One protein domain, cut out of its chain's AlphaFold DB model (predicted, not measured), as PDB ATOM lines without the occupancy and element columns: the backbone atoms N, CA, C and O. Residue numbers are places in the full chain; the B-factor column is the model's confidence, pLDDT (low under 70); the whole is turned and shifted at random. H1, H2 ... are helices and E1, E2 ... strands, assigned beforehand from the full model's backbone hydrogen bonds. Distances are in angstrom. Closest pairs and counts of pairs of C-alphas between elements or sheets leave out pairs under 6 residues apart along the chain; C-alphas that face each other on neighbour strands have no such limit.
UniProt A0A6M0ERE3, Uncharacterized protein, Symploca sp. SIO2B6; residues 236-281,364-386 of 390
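AT A GLANCE: This is residues 236 to 281 and 364 to 386 of the 390 residues of an uncharacterized protein of Symploca sp. SIO2B6 (UniProt A0A6M0ERE3). A loose, drawn-out model has helix H3 alone at one end and short helices H1 and H2 at the other, with long stretches without named elements, residues 236 to 258 and 364 to 375, running between. Residues 245 to 246 pair in parallel with 367 to 368 there. The printed part has 69 residues, under half in named elements, in the order H1, H2, E1, H3, mostly helix; the radius of gyration of the C-alphas is 15.1 A and the spans are 46 by 26 by 20 A.

IN THESE COORDINATES: H3, residues 376 to 386, is 15.8 A long and ends at C-alpha 386 (19.363, -43.654, -37.132). H2 is residues 265 to 272, 11.0 A. H1, residues 259 to 263, 6.6 A, begins at C-alpha 259 (-8.942, -25.985, -14.659). E1 is residues 278 to 281, 9.4 A.

HOW THE PARTS SIT: H3 is apart from H1, H2 and E1. H1 and H2 only just touch, with 3 pairs of C-alphas within 8 A, and only at the corner; the closest C-alphas, of Asp 261 and Thr 267, are 5.5 A apart. E1 pairs with no named strand and is apart from H1 and H2. Every O i to N i+4 pair is within hydrogen-bond range in H1 and H3; in H2 1 of 4 is, beside 3 of 5 O i to N i+3 pairs.

THE WHOLE: The farthest C-alphas, of Glu 263 and Asp 376, are 46.0 A apart. Residues 282 to 363 are not printed; C-alphas 281 and 364 are 19.8 A apart across the cut. Residues 370 to 379 and 381 to 386 have pLDDT under 70.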
ATOM      1  N   GLY A 236     -10.356 -36.899 -36.037       84.06
ATOM      2  CA  GLY A 236     -10.451 -38.267 -35.529       84.06
ATOM      3  C   GLY A 236      -9.164 -39.088 -35.671       84.06
ATOM      4  O   GLY A 236      -8.970 -40.028 -34.903       84.06
ATOM      5  N   ILE A 237      -8.247 -38.714 -36.575       87.00
ATOM      6  CA  ILE A 237      -6.945 -39.389 -36.724       87.00
ATOM      7  C   ILE A 237      -6.082 -39.318 -35.454       87.00
ATOM      8  O   ILE A 237      -5.239 -40.183 -35.233       87.00
ATOM      9  N   PHE A 238      -6.304 -38.312 -34.604       88.62
ATOM     10  CA  PHE A 238      -5.556 -38.128 -33.361       88.62
ATOM     11  C   PHE A 238      -6.146 -38.897 -32.175       88.62
ATOM     12  O   PHE A 238      -5.559 -38.894 -31.096       88.62
ATOM     13  N   ASN A 239      -7.284 -39.577 -32.348       89.12
ATOM     14  CA  ASN A 239      -7.890 -40.400 -31.304       89.12
ATOM     15  C   ASN A 239      -7.178 -41.759 -31.189       89.12
ATOM     16  O   ASN A 239      -7.716 -42.802 -31.566       89.12
ATOM     17  N   LEU A 240      -5.934 -41.729 -30.706       88.75
ATOM     18  CA  LEU A 240      -5.094 -42.912 -30.570       88.75
ATOM     19  C   LEU A 240      -5.497 -43.738 -29.345       88.75
ATOM     20  O   LEU A 240      -5.530 -43.244 -28.218       88.75
ATOM     21  N   THR A 241      -5.787 -45.019 -29.568       88.00
ATOM     22  CA  THR A 241      -6.216 -45.959 -28.524       88.00
ATOM     23  C   THR A 241      -5.030 -46.672 -27.862       88.00
ATOM     24  O   THR A 241      -3.967 -46.761 -28.474       88.00
ATOM     25  N   PRO A 242      -5.206 -47.268 -26.665       86.19
ATOM     26  CA  PRO A 242      -4.155 -48.043 -25.986       86.19
ATOM     27  C   PRO A 242      -3.537 -49.179 -26.809       86.19
ATOM     28  O   PRO A 242      -2.362 -49.489 -26.630       86.19
ATOM     29  N   ASP A 243      -4.306 -49.761 -27.733       85.88
ATOM     30  CA  ASP A 243      -3.855 -50.847 -28.613       85.88
ATOM     31  C   ASP A 243      -2.945 -50.369 -29.762       85.88
ATOM     32  O   ASP A 243      -2.433 -51.181 -30.529       85.88
ATOM     33  N   MET A 244      -2.770 -49.053 -29.923       85.81
ATOM     34  CA  MET A 244      -1.880 -48.471 -30.923       85.81
ATOM     35  C   MET A 244      -0.510 -48.194 -30.313       85.81
ATOM     36  O   MET A 244      -0.407 -47.694 -29.190       85.81
ATOM     37  N   GLU A 245       0.535 -48.463 -31.088       84.56
ATOM     38  CA  GLU A 245       1.911 -48.215 -30.679       84.56
ATOM     39  C   GLU A 245       2.450 -46.906 -31.272       84.56
ATOM     40  O   GLU A 245       2.313 -46.642 -32.468       84.56
ATOM     41  N   SER A 246       3.109 -46.095 -30.446       80.81
ATOM     42  CA  SER A 246       3.824 -44.891 -30.870       80.81
ATOM     43  C   SER A 246       5.327 -45.134 -30.899       80.81
ATOM     44  O   SER A 246       5.931 -45.629 -29.948       80.81
ATOM     45  N   VAL A 247       5.960 -44.738 -32.002       79.62
ATOM     46  CA  VAL A 247       7.423 -44.757 -32.152       79.62
ATOM     47  C   VAL A 247       8.091 -43.495 -31.598       79.62
ATOM     48  O   VAL A 247       9.318 -43.462 -31.455       79.62
ATOM     49  N   SER A 248       7.309 -42.452 -31.312       77.69
ATOM     50  CA  SER A 248       7.788 -41.171 -30.792       77.69
ATOM     51  C   SER A 248       7.937 -41.220 -29.270       77.69
ATOM     52  O   SER A 248       7.149 -41.857 -28.579       77.69
ATOM     53  N   ALA A 249       8.942 -40.520 -28.739       77.38
ATOM     54  CA  ALA A 249       9.065 -40.301 -27.296       77.38
ATOM     55  C   ALA A 249       8.069 -39.245 -26.782       77.38
ATOM     56  O   ALA A 249       7.738 -39.232 -25.599       77.38
ATOM     57  N   GLN A 250       7.601 -38.361 -27.668       82.81
ATOM     58  CA  GLN A 250       6.608 -37.333 -27.369       82.81
ATOM     59  C   GLN A 250       5.214 -37.811 -27.761       82.81
ATOM     60  O   GLN A 250       5.023 -38.348 -28.856       82.81
ATOM     61  N   LYS A 251       4.249 -37.560 -26.874       85.62
ATOM     62  CA  LYS A 251       2.827 -37.761 -27.148       85.62
ATOM     63  C   LYS A 251       2.317 -36.727 -28.146       85.62
ATOM     64  O   LYS A 251       2.781 -35.583 -28.160       85.62
ATOM     65  N   ILE A 252       1.321 -37.116 -28.936       87.31
ATOM     66  CA  ILE A 252       0.657 -36.192 -29.860       87.31
ATOM     67  C   ILE A 252      -0.052 -35.079 -29.088       87.31
ATOM     68  O   ILE A 252       0.107 -33.910 -29.430       87.31
ATOM     69  N   SER A 253      -0.795 -35.436 -28.040       89.19
ATOM     70  CA  SER A 253      -1.529 -34.493 -27.200       89.19
ATOM     71  C   SER A 253      -1.810 -35.073 -25.819       89.19
ATOM     72  O   SER A 253      -1.891 -36.291 -25.642       89.19
ATOM     73  N   LEU A 254      -1.970 -34.190 -24.836       86.50
ATOM     74  CA  LEU A 254      -2.405 -34.524 -23.478       86.50
ATOM     75  C   LEU A 254      -3.923 -34.350 -23.293       86.50
ATOM     76  O   LEU A 254      -4.432 -34.578 -22.201       86.50
ATOM     77  N   GLY A 255      -4.650 -33.984 -24.352       86.25
ATOM     78  CA  GLY A 255      -6.077 -33.690 -24.282       86.25
ATOM     79  C   GLY A 255      -6.366 -32.257 -23.833       86.25
ATOM     80  O   GLY A 255      -5.492 -31.390 -23.832       86.25
ATOM     81  N   SER A 256      -7.622 -32.003 -23.463       86.19
ATOM     82  CA  SER A 256      -8.030 -30.704 -22.924       86.19
ATOM     83  C   SER A 256      -7.492 -30.534 -21.500       86.19
ATOM     84  O   SER A 256      -7.759 -31.405 -20.667       86.19
ATOM     85  N   PRO A 257      -6.816 -29.415 -21.182       85.50
ATOM     86  CA  PRO A 257      -6.371 -29.142 -19.826       85.50
ATOM     87  C   PRO A 257      -7.558 -29.001 -18.879       85.50
ATOM     88  O   PRO A 257      -8.599 -28.436 -19.234       85.50
ATOM     89  N   SER A 258      -7.398 -29.517 -17.663       84.81
ATOM     90  CA  SER A 258      -8.330 -29.242 -16.574       84.81
ATOM     91  C   SER A 258      -8.120 -27.821 -16.038       84.81
ATOM     92  O   SER A 258      -7.104 -27.176 -16.304       84.81
ATOM     93  N   GLN A 259      -9.073 -27.316 -15.255       81.88
ATOM     94  CA  GLN A 259      -8.942 -25.985 -14.659       81.88
ATOM     95  C   GLN A 259      -7.734 -25.889 -13.708       81.88
ATOM     96  O   GLN A 259      -7.055 -24.868 -13.689       81.88
ATOM     97  N   GLU A 260      -7.400 -26.976 -13.009       81.44
ATOM     98  CA  GLU A 260      -6.209 -27.063 -12.152       81.44
ATOM     99  C   GLU A 260      -4.902 -27.006 -12.965       81.44
ATOM    100  O   GLU A 260      -3.914 -26.413 -12.524       81.44
ATOM    101  N   ASP A 261      -4.893 -27.572 -14.176       81.25
ATOM    102  CA  ASP A 261      -3.725 -27.539 -15.064       81.25
ATOM    103  C   ASP A 261      -3.466 -26.139 -15.630       81.25
ATOM    104  O   ASP A 261      -2.310 -25.761 -15.825       81.25
ATOM    105  N   LEU A 262      -4.532 -25.369 -15.882       78.00
ATOM    106  CA  LEU A 262      -4.452 -23.989 -16.370       78.00
ATOM    107  C   LEU A 262      -3.885 -23.033 -15.313       78.00
ATOM    108  O   LEU A 262      -3.184 -22.084 -15.658       78.00
ATOM    109  N   GLU A 263      -4.169 -23.285 -14.035       80.38
ATOM    110  CA  GLU A 263      -3.681 -22.467 -12.920       80.38
ATOM    111  C   GLU A 263      -2.215 -22.766 -12.564       80.38
ATOM    112  O   GLU A 263      -1.531 -21.921 -11.980       80.38
ATOM    113  N   ASN A 264      -1.700 -23.947 -12.935       82.56
ATOM    114  CA  ASN A 264      -0.326 -24.348 -12.650       82.56
ATOM    115  C   ASN A 264       0.599 -24.179 -13.875       82.56
ATOM    116  O   ASN A 264       0.594 -25.025 -14.776       82.56
ATOM    117  N   PRO A 265       1.493 -23.172 -13.890       76.31
ATOM    118  CA  PRO A 265       2.353 -22.897 -15.043       76.31
ATOM    119  C   PRO A 265       3.300 -24.053 -15.403       76.31
ATOM    120  O   PRO A 265       3.639 -24.223 -16.574       76.31
ATOM    121  N   ASN A 266       3.696 -24.885 -14.432       77.69
ATOM    122  CA  ASN A 266       4.553 -26.052 -14.679       77.69
ATOM    123  C   ASN A 266       3.804 -27.227 -15.319       77.69
ATOM    124  O   ASN A 266       4.427 -28.130 -15.877       77.69
ATOM    125  N   THR A 267       2.481 -27.272 -15.172       78.88
ATOM    126  CA  THR A 267       1.655 -28.286 -15.829       78.88
ATOM    127  C   THR A 267       1.266 -27.813 -17.219       78.88
ATOM    128  O   THR A 267       1.360 -28.588 -18.164       78.88
ATOM    129  N   LEU A 268       0.948 -26.525 -17.366       78.19
ATOM    130  CA  LEU A 268       0.655 -25.908 -18.655       78.19
ATOM    131  C   LEU A 268       1.828 -26.007 -19.641       78.19
ATOM    132  O   LEU A 268       1.616 -26.266 -20.824       78.19
ATOM    133  N   SER A 269       3.072 -25.877 -19.165       80.69
ATOM    134  CA  SER A 269       4.255 -26.037 -20.021       80.69
ATOM    135  C   SER A 269       4.344 -27.422 -20.672       80.69
ATOM    136  O   SER A 269       4.786 -27.519 -21.812       80.69
ATOM    137  N   LYS A 270       3.832 -28.476 -20.023       82.62
ATOM    138  CA  LYS A 270       3.824 -29.839 -20.585       82.62
ATOM    139  C   LYS A 270       2.914 -29.975 -21.801       82.62
ATOM    140  O   LYS A 270       3.176 -30.813 -22.655       82.62
ATOM    141  N   TYR A 271       1.858 -29.165 -21.898       82.25
ATOM    142  CA  TYR A 271       1.001 -29.139 -23.086       82.25
ATOM    143  C   TYR A 271       1.746 -28.547 -24.290       82.25
ATOM    144  O   TYR A 271       1.531 -28.998 -25.415       82.25
ATOM    145  N   ASN A 272       2.677 -27.612 -24.061       81.25
ATOM    146  CA  ASN A 272       3.531 -27.058 -25.116       81.25
ATOM    147  C   ASN A 272       4.596 -28.052 -25.606       81.25
ATOM    148  O   ASN A 272       5.068 -27.916 -26.729       81.25
ATOM    149  N   ASP A 273       4.944 -29.056 -24.797       83.81
ATOM    150  CA  ASP A 273       5.906 -30.108 -25.160       83.81
ATOM    151  C   ASP A 273       5.290 -31.221 -26.036       83.81
ATOM    152  O   ASP A 273       5.973 -32.178 -26.412       83.81
ATOM    153  N   THR A 274       3.993 -31.132 -26.350       86.44
ATOM    154  CA  THR A 274       3.293 -32.095 -27.213       86.44
ATOM    155  C   THR A 274       3.401 -31.727 -28.690       86.44
ATOM    156  O   THR A 274       3.586 -30.566 -29.050       86.44
ATOM    157  N   ILE A 275       3.272 -32.724 -29.571       87.75
ATOM    158  CA  ILE A 275       3.475 -32.527 -31.016       87.75
ATOM    159  C   ILE A 275       2.354 -31.677 -31.630       87.75
ATOM    160  O   ILE A 275       2.611 -30.845 -32.502       87.75
ATOM    161  N   PHE A 276       1.104 -31.913 -31.226       89.12
ATOM    162  CA  PHE A 276      -0.063 -31.284 -31.836       89.12
ATOM    163  C   PHE A 276      -1.233 -31.152 -30.835       89.12
ATOM    164  O   PHE A 276      -2.214 -31.895 -30.922       89.12
ATOM    165  N   PRO A 277      -1.144 -30.210 -29.872       87.56
ATOM    166  CA  PRO A 277      -2.097 -30.095 -28.759       87.56
ATOM    167  C   PRO A 277      -3.479 -29.578 -29.162       87.56
ATOM    168  O   PRO A 277      -4.486 -29.970 -28.577       87.56
ATOM    169  N   ALA A 278      -3.544 -28.656 -30.122       89.25
ATOM    170  CA  ALA A 278      -4.785 -28.006 -30.519       89.25
ATOM    171  C   ALA A 278      -4.714 -27.501 -31.960       89.25
ATOM    172  O   ALA A 278      -3.634 -27.242 -32.495       89.25
ATOM    173  N   TYR A 279      -5.879 -27.322 -32.578       90.00
ATOM    174  CA  TYR A 279      -6.007 -26.840 -33.948       90.00
ATOM    175  C   TYR A 279      -7.092 -25.755 -34.062       90.00
ATOM    176  O   TYR A 279      -8.075 -25.777 -33.323       90.00
ATOM    177  N   PRO A 280      -6.941 -24.774 -34.970       91.31
ATOM    178  CA  PRO A 280      -7.892 -23.672 -35.090       91.31
ATOM    179  C   PRO A 280      -9.170 -24.089 -35.816       91.31
ATOM    180  O   PRO A 280      -9.111 -24.510 -36.973       91.31
ATOM    181  N   VAL A 281     -10.322 -23.893 -35.173       90.75
ATOM    182  CA  VAL A 281     -11.661 -24.223 -35.703       90.75
ATOM    183  C   VAL A 281     -12.442 -23.003 -36.170       90.75
ATOM    184  O   VAL A 281     -13.263 -23.097 -37.075       90.75
ATOM    185  N   ASP A 364      -3.703 -38.535 -26.320       89.81
ATOM    186  CA  ASP A 364      -2.945 -39.649 -26.869       89.81
ATOM    187  C   ASP A 364      -2.765 -40.753 -25.813       89.81
ATOM    188  O   ASP A 364      -1.971 -40.636 -24.862       89.81
ATOM    189  N   LYS A 365      -3.514 -41.845 -25.996       89.31
ATOM    190  CA  LYS A 365      -3.464 -43.044 -25.150       89.31
ATOM    191  C   LYS A 365      -2.612 -44.159 -25.749       89.31
ATOM    192  O   LYS A 365      -2.611 -45.248 -25.179       89.31
ATOM    193  N   SER A 366      -1.901 -43.908 -26.852       87.94
ATOM    194  CA  SER A 366      -1.013 -44.901 -27.458       87.94
ATOM    195  C   SER A 366       0.082 -45.343 -26.487       87.94
ATOM    196  O   SER A 366       0.523 -44.600 -25.600       87.94
ATOM    197  N   THR A 367       0.514 -46.589 -26.647       84.75
ATOM    198  CA  THR A 367       1.606 -47.156 -25.861       84.75
ATOM    199  C   THR A 367       2.925 -46.999 -26.619       84.75
ATOM    200  O   THR A 367       2.951 -47.127 -27.841       84.75
ATOM    201  N   PRO A 368       4.050 -46.678 -25.959       81.44
ATOM    202  CA  PRO A 368       5.341 -46.661 -26.639       81.44
ATOM    203  C   PRO A 368       5.656 -48.045 -27.216       81.44
ATOM    204  O   PRO A 368       5.607 -49.035 -26.484       81.44
ATOM    205  N   ALA A 369       5.992 -48.105 -28.505       76.06
ATOM    206  CA  ALA A 369       6.326 -49.353 -29.183       76.06
ATOM    207  C   ALA A 369       7.460 -50.072 -28.437       76.06
ATOM    208  O   ALA A 369       8.545 -49.506 -28.241       76.06
ATOM    209  N   SER A 370       7.229 -51.324 -28.029       68.56
ATOM    210  CA  SER A 370       8.299 -52.140 -27.459       68.56
ATOM    211  C   SER A 370       9.179 -52.630 -28.609       68.56
ATOM    212  O   SER A 370       8.802 -53.499 -29.396       68.56
ATOM    213  N   LEU A 371      10.354 -52.015 -28.754       63.06
ATOM    214  CA  LEU A 371      11.347 -52.410 -29.751       63.06
ATOM    215  C   LEU A 371      12.044 -53.696 -29.291       63.06
ATOM    216  O   LEU A 371      13.217 -53.680 -28.930       63.06
ATOM    217  N   ASP A 372      11.312 -54.807 -29.263       60.62
ATOM    218  CA  ASP A 372      11.913 -56.116 -29.046       60.62
ATOM    219  C   ASP A 372      12.672 -56.524 -30.320       60.62
ATOM    220  O   ASP A 372      12.127 -56.494 -31.429       60.62
ATOM    221  N   SER A 373      13.956 -56.853 -30.178       55.47
ATOM    222  CA  SER A 373      14.947 -56.946 -31.267       55.47
ATOM    223  C   SER A 373      14.691 -58.073 -32.276       55.47
ATOM    224  O   SER A 373      15.431 -58.201 -33.247       55.47
ATOM    225  N   ASN A 374      13.681 -58.909 -32.028       57.66
ATOM    226  CA  ASN A 374      13.393 -60.132 -32.780       57.66
ATOM    227  C   ASN A 374      12.279 -59.969 -33.828       57.66
ATOM    228  O   ASN A 374      11.891 -60.953 -34.452       57.66
ATOM    229  N   ASN A 375      11.741 -58.759 -34.005       66.00
ATOM    230  CA  ASN A 375      10.701 -58.471 -34.991       66.00
ATOM    231  C   ASN A 375      11.277 -57.603 -36.124       66.00
ATOM    232  O   ASN A 375      11.821 -56.529 -35.858       66.00
ATOM    233  N   ASP A 376      11.139 -58.045 -37.378       65.81
ATOM    234  CA  ASP A 376      11.686 -57.377 -38.576       65.81
ATOM    235  C   ASP A 376      11.260 -55.897 -38.674       65.81
ATOM    236  O   ASP A 376      12.009 -55.034 -39.140       65.81
ATOM    237  N   ILE A 377      10.070 -55.577 -38.153       68.25
ATOM    238  CA  ILE A 377       9.522 -54.214 -38.098       68.25
ATOM    239  C   ILE A 377      10.335 -53.320 -37.141       68.25
ATOM    240  O   ILE A 377      10.633 -52.169 -37.464       68.25
ATOM    241  N   ASN A 378      10.770 -53.847 -35.995       66.50
ATOM    242  CA  ASN A 378      11.544 -53.100 -34.998       66.50
ATOM    243  C   ASN A 378      12.972 -52.810 -35.481       66.50
ATOM    244  O   ASN A 378      13.539 -51.757 -35.166       66.50
ATOM    245  N   GLN A 379      13.535 -53.705 -36.297       66.94
ATOM    246  CA  GLN A 379      14.827 -53.500 -36.946       66.94
ATOM    247  C   GLN A 379      14.751 -52.380 -37.996       66.94
ATOM    248  O   GLN A 379      15.624 -51.508 -38.030       66.94
ATOM    249  N   PHE A 380      13.673 -52.342 -38.788       72.44
ATOM    250  CA  PHE A 380      13.408 -51.252 -39.732       72.44
ATOM    251  C   PHE A 380      13.224 -49.900 -39.023       72.44
ATOM    252  O   PHE A 380      13.867 -48.919 -39.400       72.44
ATOM    253  N   ILE A 381      12.413 -49.843 -37.960       68.75
ATOM    254  CA  ILE A 381      12.184 -48.610 -37.183       68.75
ATOM    255  C   ILE A 381      13.492 -48.092 -36.566       68.75
ATOM    256  O   ILE A 381      13.761 -46.889 -36.596       68.75
ATOM    257  N   SER A 382      14.331 -48.989 -36.041       66.88
ATOM    258  CA  SER A 382      15.633 -48.626 -35.466       66.88
ATOM    259  C   SER A 382      16.592 -48.066 -36.522       66.88
ATOM    260  O   SER A 382      17.246 -47.051 -36.283       66.88
ATOM    261  N   ALA A 383      16.632 -48.674 -37.712       68.94
ATOM    262  CA  ALA A 383      17.424 -48.174 -38.834       68.94
ATOM    263  C   ALA A 383      16.933 -46.799 -39.321       68.94
ATOM    264  O   ALA A 383      17.743 -45.913 -39.588       68.94
ATOM    265  N   PHE A 384      15.616 -46.585 -39.378       69.50
ATOM    266  CA  PHE A 384      15.026 -45.312 -39.794       69.50
ATOM    267  C   PHE A 384      15.296 -44.178 -38.791       69.50
ATOM    268  O   PHE A 384      15.662 -43.072 -39.191       69.50
ATOM    269  N   LYS A 385      15.206 -44.451 -37.481       65.19
ATOM    270  CA  LYS A 385      15.586 -43.480 -36.437       65.19
ATOM    271  C   LYS A 385      17.049 -43.045 -36.547       65.19
ATOM    272  O   LYS A 385      17.335 -41.869 -36.351       65.19
ATOM    273  N   GLY A 386      17.950 -43.965 -36.902       64.19
ATOM    274  CA  GLY A 386      19.363 -43.654 -37.132       64.19
ATOM    275  C   GLY A 386      19.609 -42.713 -38.317       64.19
ATOM    276  O   GLY A 386      20.576 -41.961 -38.296       64.19
TER     277      GLY A 386